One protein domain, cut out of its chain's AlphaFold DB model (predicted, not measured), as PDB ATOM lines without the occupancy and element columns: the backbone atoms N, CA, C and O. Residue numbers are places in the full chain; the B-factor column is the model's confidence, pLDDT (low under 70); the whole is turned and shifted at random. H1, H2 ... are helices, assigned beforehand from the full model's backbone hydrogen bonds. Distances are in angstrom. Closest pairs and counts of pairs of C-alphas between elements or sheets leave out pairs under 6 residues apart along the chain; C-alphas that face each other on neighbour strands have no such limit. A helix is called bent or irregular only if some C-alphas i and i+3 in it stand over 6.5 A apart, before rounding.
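What this domain is: This is residues 100 to 171 of the 969 residues of the protein "F-box domain-containing protein" of Trichoderma longibrachiatum ATCC 18648 (UniProt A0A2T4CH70). Two longer helices, H4 and H1, run side by side and the same way, and two short helices, H2 and H3, lie next to each other along one side of that pair, with the end of H3 making a corner with the beginning of H4. From H3 the chain swings through a wide loop, residues 134 to 156, before it comes back to begin H4, the one helix that touches the other three. The printed part has 72 residues with four named helices, in the order H1, H2, H3, H4, and no named strand; its class is all helix, with 36 residues in the helices. It is compact, with a radius of gyration of the C-alphas of 12.1 A, and it spans 40 by 27 by 19 A.

Where its parts are: The longest helix, H4, holds residues 157 to 168 and measures 16.5 A from its first to its last C-alpha, from C-alpha 157 at (30.371, 27.783, 1.322) to C-alpha 168 at (37.194, 20.284, -11.702). H1 holds residues 104 to 113 and is 14.7 A long, beginning at C-alpha 104 at (39.497, 32.137, 6.591). H2 holds residues 116 to 122, 9.8 A, and H3 holds residues 127 to 133, 9.7 A. None of the four is bent or irregular.

How they stand to each other: H4 and H1 touch and run the same way at a shallow tilt of 30 degrees; their closest C-alphas, those of Cys 112 and Ser 164, are 4.7 A apart. H4 also touches H2, with the C-alphas of Pro 116 and Ser 164 closest at 6.0 A, at a steep tilt of 52 degrees, opposite ways. With residues 157 to 161 alone H4 touches H3; the closest C-alphas are those of Leu 133 and Pro 157, 4.9 A apart, and the lines are only just about perpendicular, at 70.2 degrees. H2 and H3 form a helical hairpin, running opposite ways at a shallow tilt of 21 degrees; they only just touch, with 3 pairs of C-alphas within 8 A, the closest being Leu 122 and Phe 129 at 6.3 A. H1 is close to H2 but not clearly touching it, the closest C-alphas being those of Phe 111 and Leu 119, 6.9 A apart. H1 is likewise close to H3 but not clearly touching it, with the C-alphas of His 108 and Tyr 132 closest at 7.2 A. In H3 and H4 every O i to N i+4 pair is within hydrogen-bond range; in H1 it is 5 of 6 and in H2 2 of 3.

The domain as a whole: The two C-alphas farthest apart, those of Asp 147 and Ser 171, are 40.4 A from each other. The printed part has no cut. The links from H1 to H2 and from H2 to H3 are tight; the link from H3 to H4, 23 residues, is long, and its C-alphas lie 8 to 20 A from the mean of the C-alphas. The mean pLDDT of the printed part is 82.4, and residues 140 to 151 are under 70.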
ATOM      1  N   GLN A 100      44.482  26.922  11.963       76.25
ATOM      2  CA  GLN A 100      44.245  28.282  12.468       76.25
ATOM      3  C   GLN A 100      45.345  29.277  12.057       76.25
ATOM      4  O   GLN A 100      45.180  30.477  12.250       76.25
ATOM      5  N   HIS A 101      46.445  28.812  11.451       76.00
ATOM      6  CA  HIS A 101      47.582  29.661  11.064       76.00
ATOM      7  C   HIS A 101      47.357  30.450   9.757       76.00
ATOM      8  O   HIS A 101      48.193  31.274   9.388       76.00
ATOM      9  N   LEU A 102      46.250  30.213   9.041       80.44
ATOM     10  CA  LEU A 102      45.865  30.968   7.844       80.44
ATOM     11  C   LEU A 102      44.468  31.591   8.029       80.44
ATOM     12  O   LEU A 102      43.558  30.894   8.492       80.44
ATOM     13  N   PRO A 103      44.252  32.857   7.614       82.75
ATOM     14  CA  PRO A 103      42.933  33.483   7.627       82.75
ATOM     15  C   PRO A 103      41.885  32.685   6.843       82.75
ATOM     16  O   PRO A 103      42.199  31.998   5.863       82.75
ATOM     17  N   ALA A 104      40.618  32.824   7.235       83.19
ATOM     18  CA  ALA A 104      39.497  32.137   6.591       83.19
ATOM     19  C   ALA A 104      39.456  32.412   5.078       83.19
ATOM     20  O   ALA A 104      39.211  31.521   4.271       83.19
ATOM     21  N   GLU A 105      39.770  33.640   4.685       86.94
ATOM     22  CA  GLU A 105      39.803  34.153   3.319       86.94
ATOM     23  C   GLU A 105      40.820  33.394   2.453       86.94
ATOM     24  O   GLU A 105      40.536  33.105   1.289       86.94
ATOM     25  N   VAL A 106      41.963  33.001   3.026       87.25
ATOM     26  CA  VAL A 106      42.987  32.189   2.351       87.25
ATOM     27  C   VAL A 106      42.500  30.747   2.200       87.25
ATOM     28  O   VAL A 106      42.538  30.205   1.093       87.25
ATOM     29  N   TRP A 107      41.949  30.144   3.260       90.31
ATOM     30  CA  TRP A 107      41.367  28.796   3.191       90.31
ATOM     31  C   TRP A 107      40.235  28.690   2.171       90.31
ATOM     32  O   TRP A 107      40.233  27.775   1.349       90.31
ATOM     33  N   HIS A 108      39.319  29.659   2.142       91.50
ATOM     34  CA  HIS A 108      38.242  29.717   1.156       91.50
ATOM     35  C   HIS A 108      38.778  29.748  -0.286       91.50
ATOM     36  O   HIS A 108      38.206  29.105  -1.167       91.50
ATOM     37  N   ARG A 109      39.896  30.444  -0.542       90.06
ATOM     38  CA  ARG A 109      40.548  30.475  -1.864       90.06
ATOM     39  C   ARG A 109      41.251  29.163  -2.204       90.06
ATOM     40  O   ARG A 109      41.125  28.715  -3.340       90.06
ATOM     41  N   ILE A 110      41.908  28.520  -1.237       91.94
ATOM     42  CA  ILE A 110      42.478  27.171  -1.399       91.94
ATOM     43  C   ILE A 110      41.367  26.174  -1.759       91.94
ATOM     44  O   ILE A 110      41.493  25.428  -2.727       91.94
ATOM     45  N   PHE A 111      40.238  26.197  -1.047       93.19
ATOM     46  CA  PHE A 111      39.124  25.274  -1.276       93.19
ATOM     47  C   PHE A 111      38.473  25.426  -2.659       93.19
ATOM     48  O   PHE A 111      38.096  24.420  -3.258       93.19
ATOM     49  N   CYS A 112      38.422  26.633  -3.230       93.00
ATOM     50  CA  CYS A 112      37.988  26.837  -4.620       93.00
ATOM     51  C   CYS A 112      38.838  26.067  -5.652       93.00
ATOM     52  O   CYS A 112      38.351  25.790  -6.747       93.00
ATOM     53  N   LEU A 113      40.088  25.721  -5.316       92.69
ATOM     54  CA  LEU A 113      41.018  24.963  -6.162       92.69
ATOM     55  C   LEU A 113      41.040  23.456  -5.844       92.69
ATOM     56  O   LEU A 113      41.641  22.684  -6.588       92.69
ATOM     57  N   VAL A 114      40.376  23.005  -4.776       91.44
ATOM     58  CA  VAL A 114      40.344  21.593  -4.349       91.44
ATOM     59  C   VAL A 114      39.132  20.874  -4.972       91.44
ATOM     60  O   VAL A 114      38.045  21.450  -4.991       91.44
ATOM     61  N   PRO A 115      39.244  19.618  -5.458       89.31
ATOM     62  CA  PRO A 115      38.115  18.890  -6.057       89.31
ATOM     63  C   PRO A 115      36.950  18.657  -5.080       89.31
ATOM     64  O   PRO A 115      37.215  18.385  -3.909       89.31
ATOM     65  N   PRO A 116      35.678  18.592  -5.531       88.56
ATOM     66  CA  PRO A 116      34.524  18.388  -4.639       88.56
ATOM     67  C   PRO A 116      34.631  17.126  -3.765       88.56
ATOM     68  O   PRO A 116      34.334  17.145  -2.573       88.56
ATOM     69  N   ARG A 117      35.151  16.021  -4.323       87.19
ATOM     70  CA  ARG A 117      35.423  14.777  -3.576       87.19
ATOM     71  C   ARG A 117      36.469  14.954  -2.466       87.19
ATOM     72  O   ARG A 117      36.426  14.229  -1.478       87.19
ATOM     73  N   SER A 118      37.408  15.881  -2.634       89.75
ATOM     74  CA  SER A 118      38.433  16.207  -1.639       89.75
ATOM     75  C   SER A 118      37.929  17.238  -0.628       89.75
ATOM     76  O   SER A 118      38.208  17.072   0.555       89.75
ATOM     77  N   LEU A 119      37.098  18.210  -1.027       90.25
ATOM     78  CA  LEU A 119      36.374  19.086  -0.091       90.25
ATOM     79  C   LEU A 119      35.523  18.269   0.887       90.25
ATOM     80  O   LEU A 119      35.657  18.422   2.098       90.25
ATOM     81  N   GLY A 120      34.760  17.298   0.382       88.44
ATOM     82  CA  GLY A 120      33.988  16.363   1.206       88.44
ATOM     83  C   GLY A 120      34.820  15.393   2.062       88.44
ATOM     84  O   GLY A 120      34.258  14.676   2.886       88.44
ATOM     85  N   LYS A 121      36.152  15.356   1.895       87.81
ATOM     86  CA  LYS A 121      37.083  14.727   2.850       87.81
ATOM     87  C   LYS A 121      37.613  15.737   3.867       87.81
ATOM     88  O   LYS A 121      37.644  15.417   5.047       87.81
ATOM     89  N   LEU A 122      37.990  16.944   3.436       89.12
ATOM     90  CA  LEU A 122      38.467  18.023   4.315       89.12
ATOM     91  C   LEU A 122      37.416  18.401   5.370       89.12
ATOM     92  O   LEU A 122      37.737  18.497   6.552       89.12
ATOM     93  N   MET A 123      36.148  18.472   4.958       88.19
ATOM     94  CA  MET A 123      34.981  18.663   5.828       88.19
ATOM     95  C   MET A 123      34.864  17.593   6.933       88.19
ATOM     96  O   MET A 123      34.264  17.851   7.968       88.19
ATOM     97  N   ARG A 124      35.445  16.397   6.748       84.44
ATOM     98  CA  ARG A 124      35.378  15.272   7.699       84.44
ATOM     99  C   ARG A 124      36.560  15.176   8.663       84.44
ATOM    100  O   ARG A 124      36.487  14.365   9.577       84.44
ATOM    101  N   VAL A 125      37.639  15.936   8.460       86.00
ATOM    102  CA  VAL A 125      38.885  15.796   9.249       86.00
ATOM    103  C   VAL A 125      39.204  16.994  10.141       86.00
ATOM    104  O   VAL A 125      40.040  16.867  11.026       86.00
ATOM    105  N   ASN A 126      38.553  18.145   9.945       86.31
ATOM    106  CA  ASN A 126      38.777  19.334  10.766       86.31
ATOM    107  C   ASN A 126      37.477  20.154  10.926       86.31
ATOM    108  O   ASN A 126      36.718  20.336   9.971       86.31
ATOM    109  N   ARG A 127      37.216  20.652  12.144       86.69
ATOM    110  CA  ARG A 127      35.966  21.353  12.514       86.69
ATOM    111  C   ARG A 127      35.877  22.773  11.945       86.69
ATOM    112  O   ARG A 127      34.791  23.212  11.576       86.69
ATOM    113  N   LEU A 128      37.009  23.464  11.812       86.50
ATOM    114  CA  LEU A 128      37.118  24.775  11.165       86.50
ATOM    115  C   LEU A 128      36.872  24.643   9.652       86.50
ATOM    116  O   LEU A 128      36.087  25.400   9.085       86.50
ATOM    117  N   PHE A 129      37.408  23.596   9.015       90.25
ATOM    118  CA  PHE A 129      37.086  23.255   7.622       90.25
ATOM    119  C   PHE A 129      35.606  22.884   7.449       90.25
ATOM    120  O   PHE A 129      34.992  23.299   6.469       90.25
ATOM    121  N   HIS A 130      34.997  22.178   8.409       89.44
ATOM    122  CA  HIS A 130      33.551  21.922   8.407       89.44
ATOM    123  C   HIS A 130      32.737  23.228   8.499       89.44
ATOM    124  O   HIS A 130      31.785  23.403   7.739       89.44
ATOM    125  N   LYS A 131      33.136  24.185   9.354       87.31
ATOM    126  CA  LYS A 131      32.503  25.518   9.477       87.31
ATOM    127  C   LYS A 131      32.648  26.381   8.213       87.31
ATOM    128  O   LYS A 131      31.777  27.200   7.942       87.31
ATOM    129  N   TYR A 132      33.706  26.188   7.427       88.75
ATOM    130  CA  TYR A 132      33.925  26.904   6.160       88.75
ATOM    131  C   TYR A 132      33.260  26.237   4.941       88.75
ATOM    132  O   TYR A 132      33.009  26.905   3.938       88.75
ATOM    133  N   LEU A 133      32.988  24.927   4.996       89.44
ATOM    134  CA  LEU A 133      32.470  24.149   3.859       89.44
ATOM    135  C   LEU A 133      30.989  23.773   3.960       89.44
ATOM    136  O   LEU A 133      30.405  23.470   2.920       89.44
ATOM    137  N   ASP A 134      30.369  23.827   5.142       90.19
ATOM    138  CA  ASP A 134      28.945  23.530   5.339       90.19
ATOM    139  C   ASP A 134      28.216  24.684   6.054       90.19
ATOM    140  O   ASP A 134      28.529  24.972   7.211       90.19
ATOM    141  N   PRO A 135      27.204  25.327   5.433       84.06
ATOM    142  CA  PRO A 135      26.395  26.345   6.105       84.06
ATOM    143  C   PRO A 135      25.502  25.768   7.221       84.06
ATOM    144  O   PRO A 135      24.892  26.538   7.955       84.06
ATOM    145  N   ALA A 136      25.404  24.438   7.351       83.25
ATOM    146  CA  ALA A 136      24.723  23.749   8.448       83.25
ATOM    147  C   ALA A 136      25.677  23.267   9.566       83.25
ATOM    148  O   ALA A 136      25.267  22.480  10.416       83.25
ATOM    149  N   SER A 137      26.947  23.693   9.559       82.69
ATOM    150  CA  SER A 137      27.971  23.205  10.492       82.69
ATOM    151  C   SER A 137      27.597  23.444  11.968       82.69
ATOM    152  O   SER A 137      27.490  24.601  12.375       82.69
ATOM    153  N   PRO A 138      27.489  22.394  12.808       77.50
ATOM    154  CA  PRO A 138      27.133  22.521  14.223       77.50
ATOM    155  C   PRO A 138      28.336  22.854  15.126       77.50
ATOM    156  O   PRO A 138      28.248  22.721  16.344       77.50
ATOM    157  N   PHE A 139      29.493  23.204  14.552       78.81
ATOM    158  CA  PHE A 139      30.725  23.422  15.308       78.81
ATOM    159  C   PHE A 139      30.944  24.902  15.633       78.81
ATOM    160  O   PHE A 139      31.273  25.710  14.756       78.81
ATOM    161  N   GLU A 140      30.879  25.242  16.920       64.88
ATOM    162  CA  GLU A 140      31.226  26.571  17.431       64.88
ATOM    163  C   GLU A 140      32.738  26.809  17.516       64.88
ATOM    164  O   GLU A 140      33.305  27.093  18.565       64.88
ATOM    165  N   VAL A 141      33.420  26.701  16.372       68.50
ATOM    166  CA  VAL A 141      34.820  27.116  16.262       68.50
ATOM    167  C   VAL A 141      34.893  28.633  16.114       68.50
ATOM    168  O   VAL A 141      34.339  29.190  15.157       68.50
ATOM    169  N   SER A 142      35.605  29.287  17.029       57.28
ATOM    170  CA  SER A 142      36.085  30.657  16.852       57.28
ATOM    171  C   SER A 142      37.121  30.674  15.731       57.28
ATOM    172  O   SER A 142      38.225  30.157  15.891       57.28
ATOM    173  N   ALA A 143      36.771  31.246  14.578       57.12
ATOM    174  CA  ALA A 143      37.778  31.576  13.576       57.12
ATOM    175  C   ALA A 143      38.700  32.670  14.153       57.12
ATOM    176  O   ALA A 143      38.183  33.573  14.819       57.12
ATOM    177  N   PRO A 144      40.025  32.620  13.919       57.97
ATOM    178  CA  PRO A 144      40.937  33.643  14.421       57.97
ATOM    179  C   PRO A 144      40.520  35.023  13.898       57.97
ATOM    180  O   PRO A 144      40.302  35.202  12.696       57.97
ATOM    181  N   ALA A 145      40.385  35.989  14.807       48.38
ATOM    182  CA  ALA A 145      40.076  37.364  14.451       48.38
ATOM    183  C   ALA A 145      41.284  37.976  13.726       48.38
ATOM    184  O   ALA A 145      42.346  38.162  14.313       48.38
ATOM    185  N   SER A 146      41.129  38.259  12.432       51.00
ATOM    186  CA  SER A 146      42.119  39.027  11.681       51.00
ATOM    187  C   SER A 146      41.881  40.510  11.934       51.00
ATOM    188  O   SER A 146      41.091  41.134  11.228       51.00
ATOM    189  N   ASP A 147      42.593  41.077  12.909       49.50
ATOM    190  CA  ASP A 147      42.618  42.529  13.149       49.50
ATOM    191  C   ASP A 147      43.263  43.307  11.981       49.50
ATOM    192  O   ASP A 147      43.138  44.528  11.881       49.50
ATOM    193  N   LEU A 148      43.918  42.601  11.047       55.31
ATOM    194  CA  LEU A 148      44.328  43.141   9.752       55.31
ATOM    195  C   LEU A 148      43.170  43.089   8.733       55.31
ATOM    196  O   LEU A 148      42.586  42.016   8.533       55.31
ATOM    197  N   PRO A 149      42.881  44.188   8.007       51.66
ATOM    198  CA  PRO A 149      41.880  44.192   6.945       51.66
ATOM    199  C   PRO A 149      42.354  43.360   5.743       51.66
ATOM    200  O   PRO A 149      43.193  43.791   4.951       51.66
ATOM    201  N   SER A 150      41.792  42.158   5.588       59.81
ATOM    202  CA  SER A 150      42.047  41.299   4.427       59.81
ATOM    203  C   SER A 150      41.599  41.972   3.126       59.81
ATOM    204  O   SER A 150      40.426  42.304   2.955       59.81
ATOM    205  N   SER A 151      42.514  42.081   2.160       66.88
ATOM    206  CA  SER A 151      42.207  42.490   0.780       66.88
ATOM    207  C   SER A 151      41.461  41.411  -0.024       66.88
ATOM    208  O   SER A 151      40.949  41.683  -1.111       66.88
ATOM    209  N   LEU A 152      41.375  40.183   0.499       72.38
ATOM    210  CA  LEU A 152      40.618  39.081  -0.087       72.38
ATOM    211  C   LEU A 152      39.214  39.012   0.538       72.38
ATOM    212  O   LEU A 152      39.111  38.890   1.760       72.38
ATOM    213  N   PRO A 153      38.127  39.008  -0.259       79.19
ATOM    214  CA  PRO A 153      36.782  38.876   0.281       79.19
ATOM    215  C   PRO A 153      36.502  37.435   0.722       79.19
ATOM    216  O   PRO A 153      36.797  36.473  -0.003       79.19
ATOM    217  N   LYS A 154      35.873  37.313   1.894       82.38
ATOM    218  CA  LYS A 154      35.344  36.068   2.461       82.38
ATOM    219  C   LYS A 154      34.269  35.483   1.537       82.38
ATOM    220  O   LYS A 154      33.409  36.211   1.047       82.38
ATOM    221  N   LEU A 155      34.322  34.176   1.280       87.50
ATOM    222  CA  LEU A 155      33.393  33.492   0.374       87.50
ATOM    223  C   LEU A 155      32.343  32.710   1.169       87.50
ATOM    224  O   LEU A 155      32.636  32.201   2.248       87.50
ATOM    225  N   SER A 156      31.132  32.574   0.622       90.69
ATOM    226  CA  SER A 156      30.132  31.652   1.171       90.69
ATOM    227  C   SER A 156      30.454  30.197   0.789       90.69
ATOM    228  O   SER A 156      30.991  29.975  -0.304       90.69
ATOM    229  N   PRO A 157      30.084  29.191   1.610       90.31
ATOM    230  CA  PRO A 157      30.371  27.783   1.322       90.31
ATOM    231  C   PRO A 157      29.902  27.341  -0.070       90.31
ATOM    232  O   PRO A 157      30.657  26.751  -0.838       90.31
ATOM    233  N   ASP A 158      28.682  27.712  -0.453       92.19
ATOM    234  CA  ASP A 158      28.117  27.397  -1.768       92.19
ATOM    235  C   ASP A 158      28.899  28.051  -2.931       92.19
ATOM    236  O   ASP A 158      29.053  27.454  -3.995       92.19
ATOM    237  N   THR A 159      29.506  29.225  -2.721       92.88
ATOM    238  CA  THR A 159      30.414  29.844  -3.708       92.88
ATOM    239  C   THR A 159      31.714  29.054  -3.864       92.88
ATOM    240  O   THR A 159      32.213  28.922  -4.983       92.88
ATOM    241  N   ILE A 160      32.235  28.486  -2.774       94.06
ATOM    242  CA  ILE A 160      33.440  27.644  -2.772       94.06
ATOM    243  C   ILE A 160      33.172  26.333  -3.522       94.06
ATOM    244  O   ILE A 160      33.903  25.995  -4.456       94.06
ATOM    245  N   TRP A 161      32.083  25.634  -3.187       93.50
ATOM    246  CA  TRP A 161      31.667  24.413  -3.887       93.50
ATOM    247  C   TRP A 161      31.352  24.675  -5.371       93.50
ATOM    248  O   TRP A 161      31.767  23.894  -6.230       93.50
ATOM    249  N   ARG A 162      30.717  25.808  -5.710       94.12
ATOM    250  CA  ARG A 162      30.480  26.247  -7.099       94.12
ATOM    251  C   ARG A 162      31.778  26.472  -7.873       94.12
ATOM    252  O   ARG A 162      31.865  26.074  -9.036       94.12
ATOM    253  N   ALA A 163      32.772  27.122  -7.266       92.75
ATOM    254  CA  ALA A 163      34.077  27.348  -7.887       92.75
ATOM    255  C   ALA A 163      34.815  26.019  -8.112       92.75
ATOM    256  O   ALA A 163      35.217  25.726  -9.239       92.75
ATOM    257  N   SER A 164      34.867  25.175  -7.078       92.31
ATOM    258  CA  SER A 164      35.428  23.821  -7.120       92.31
ATOM    259  C   SER A 164      34.794  22.959  -8.221       92.31
ATOM    260  O   SER A 164      35.510  22.369  -9.036       92.31
ATOM    261  N   ARG A 165      33.455  22.941  -8.334       90.81
ATOM    262  CA  ARG A 165      32.749  22.249  -9.427       90.81
ATOM    263  C   ARG A 165      33.110  22.827 -10.793       90.81
ATOM    264  O   ARG A 165      33.419  22.059 -11.696       90.81
ATOM    265  N   ARG A 166      33.079  24.152 -10.969       91.50
ATOM    266  CA  ARG A 166      33.386  24.789 -12.266       91.50
ATOM    267  C   ARG A 166      34.820  24.527 -12.731       91.50
ATOM    268  O   ARG A 166      35.029  24.414 -13.934       91.50
ATOM    269  N   PHE A 167      35.770  24.416 -11.803       89.38
ATOM    270  CA  PHE A 167      37.173  24.125 -12.104       89.38
ATOM    271  C   PHE A 167      37.401  22.639 -12.434       89.38
ATOM    272  O   PHE A 167      38.007  22.323 -13.453       89.38
ATOM    273  N   HIS A 168      36.889  21.722 -11.603       87.62
ATOM    274  CA  HIS A 168      37.194  20.284 -11.702       87.62
ATOM    275  C   HIS A 168      36.195  19.462 -12.522       87.62
ATOM    276  O   HIS A 168      36.557  18.419 -13.059       87.62
ATOM    277  N   TRP A 169      34.941  19.905 -12.616       86.06
ATOM    278  CA  TRP A 169      33.840  19.174 -13.253       86.06
ATOM    279  C   TRP A 169      32.934  20.112 -14.074       86.06
ATOM    280  O   TRP A 169      31.741  20.226 -13.789       86.06
ATOM    281  N   PRO A 170      33.443  20.774 -15.132       84.56
ATOM    282  CA  PRO A 170      32.657  21.721 -15.935       84.56
ATOM    283  C   PRO A 170      31.457  21.089 -16.670       84.56
ATOM    284  O   PRO A 170      30.568  21.813 -17.112       84.56
ATOM    285  N   SER A 171      31.405  19.757 -16.794       85.88
ATOM    286  CA  SER A 171      30.260  19.005 -17.334       85.88
ATOM    287  C   SER A 171      29.183  18.659 -16.295       85.88
ATOM    288  O   SER A 171      28.088  18.249 -16.677       85.88
TER     289      SER A 171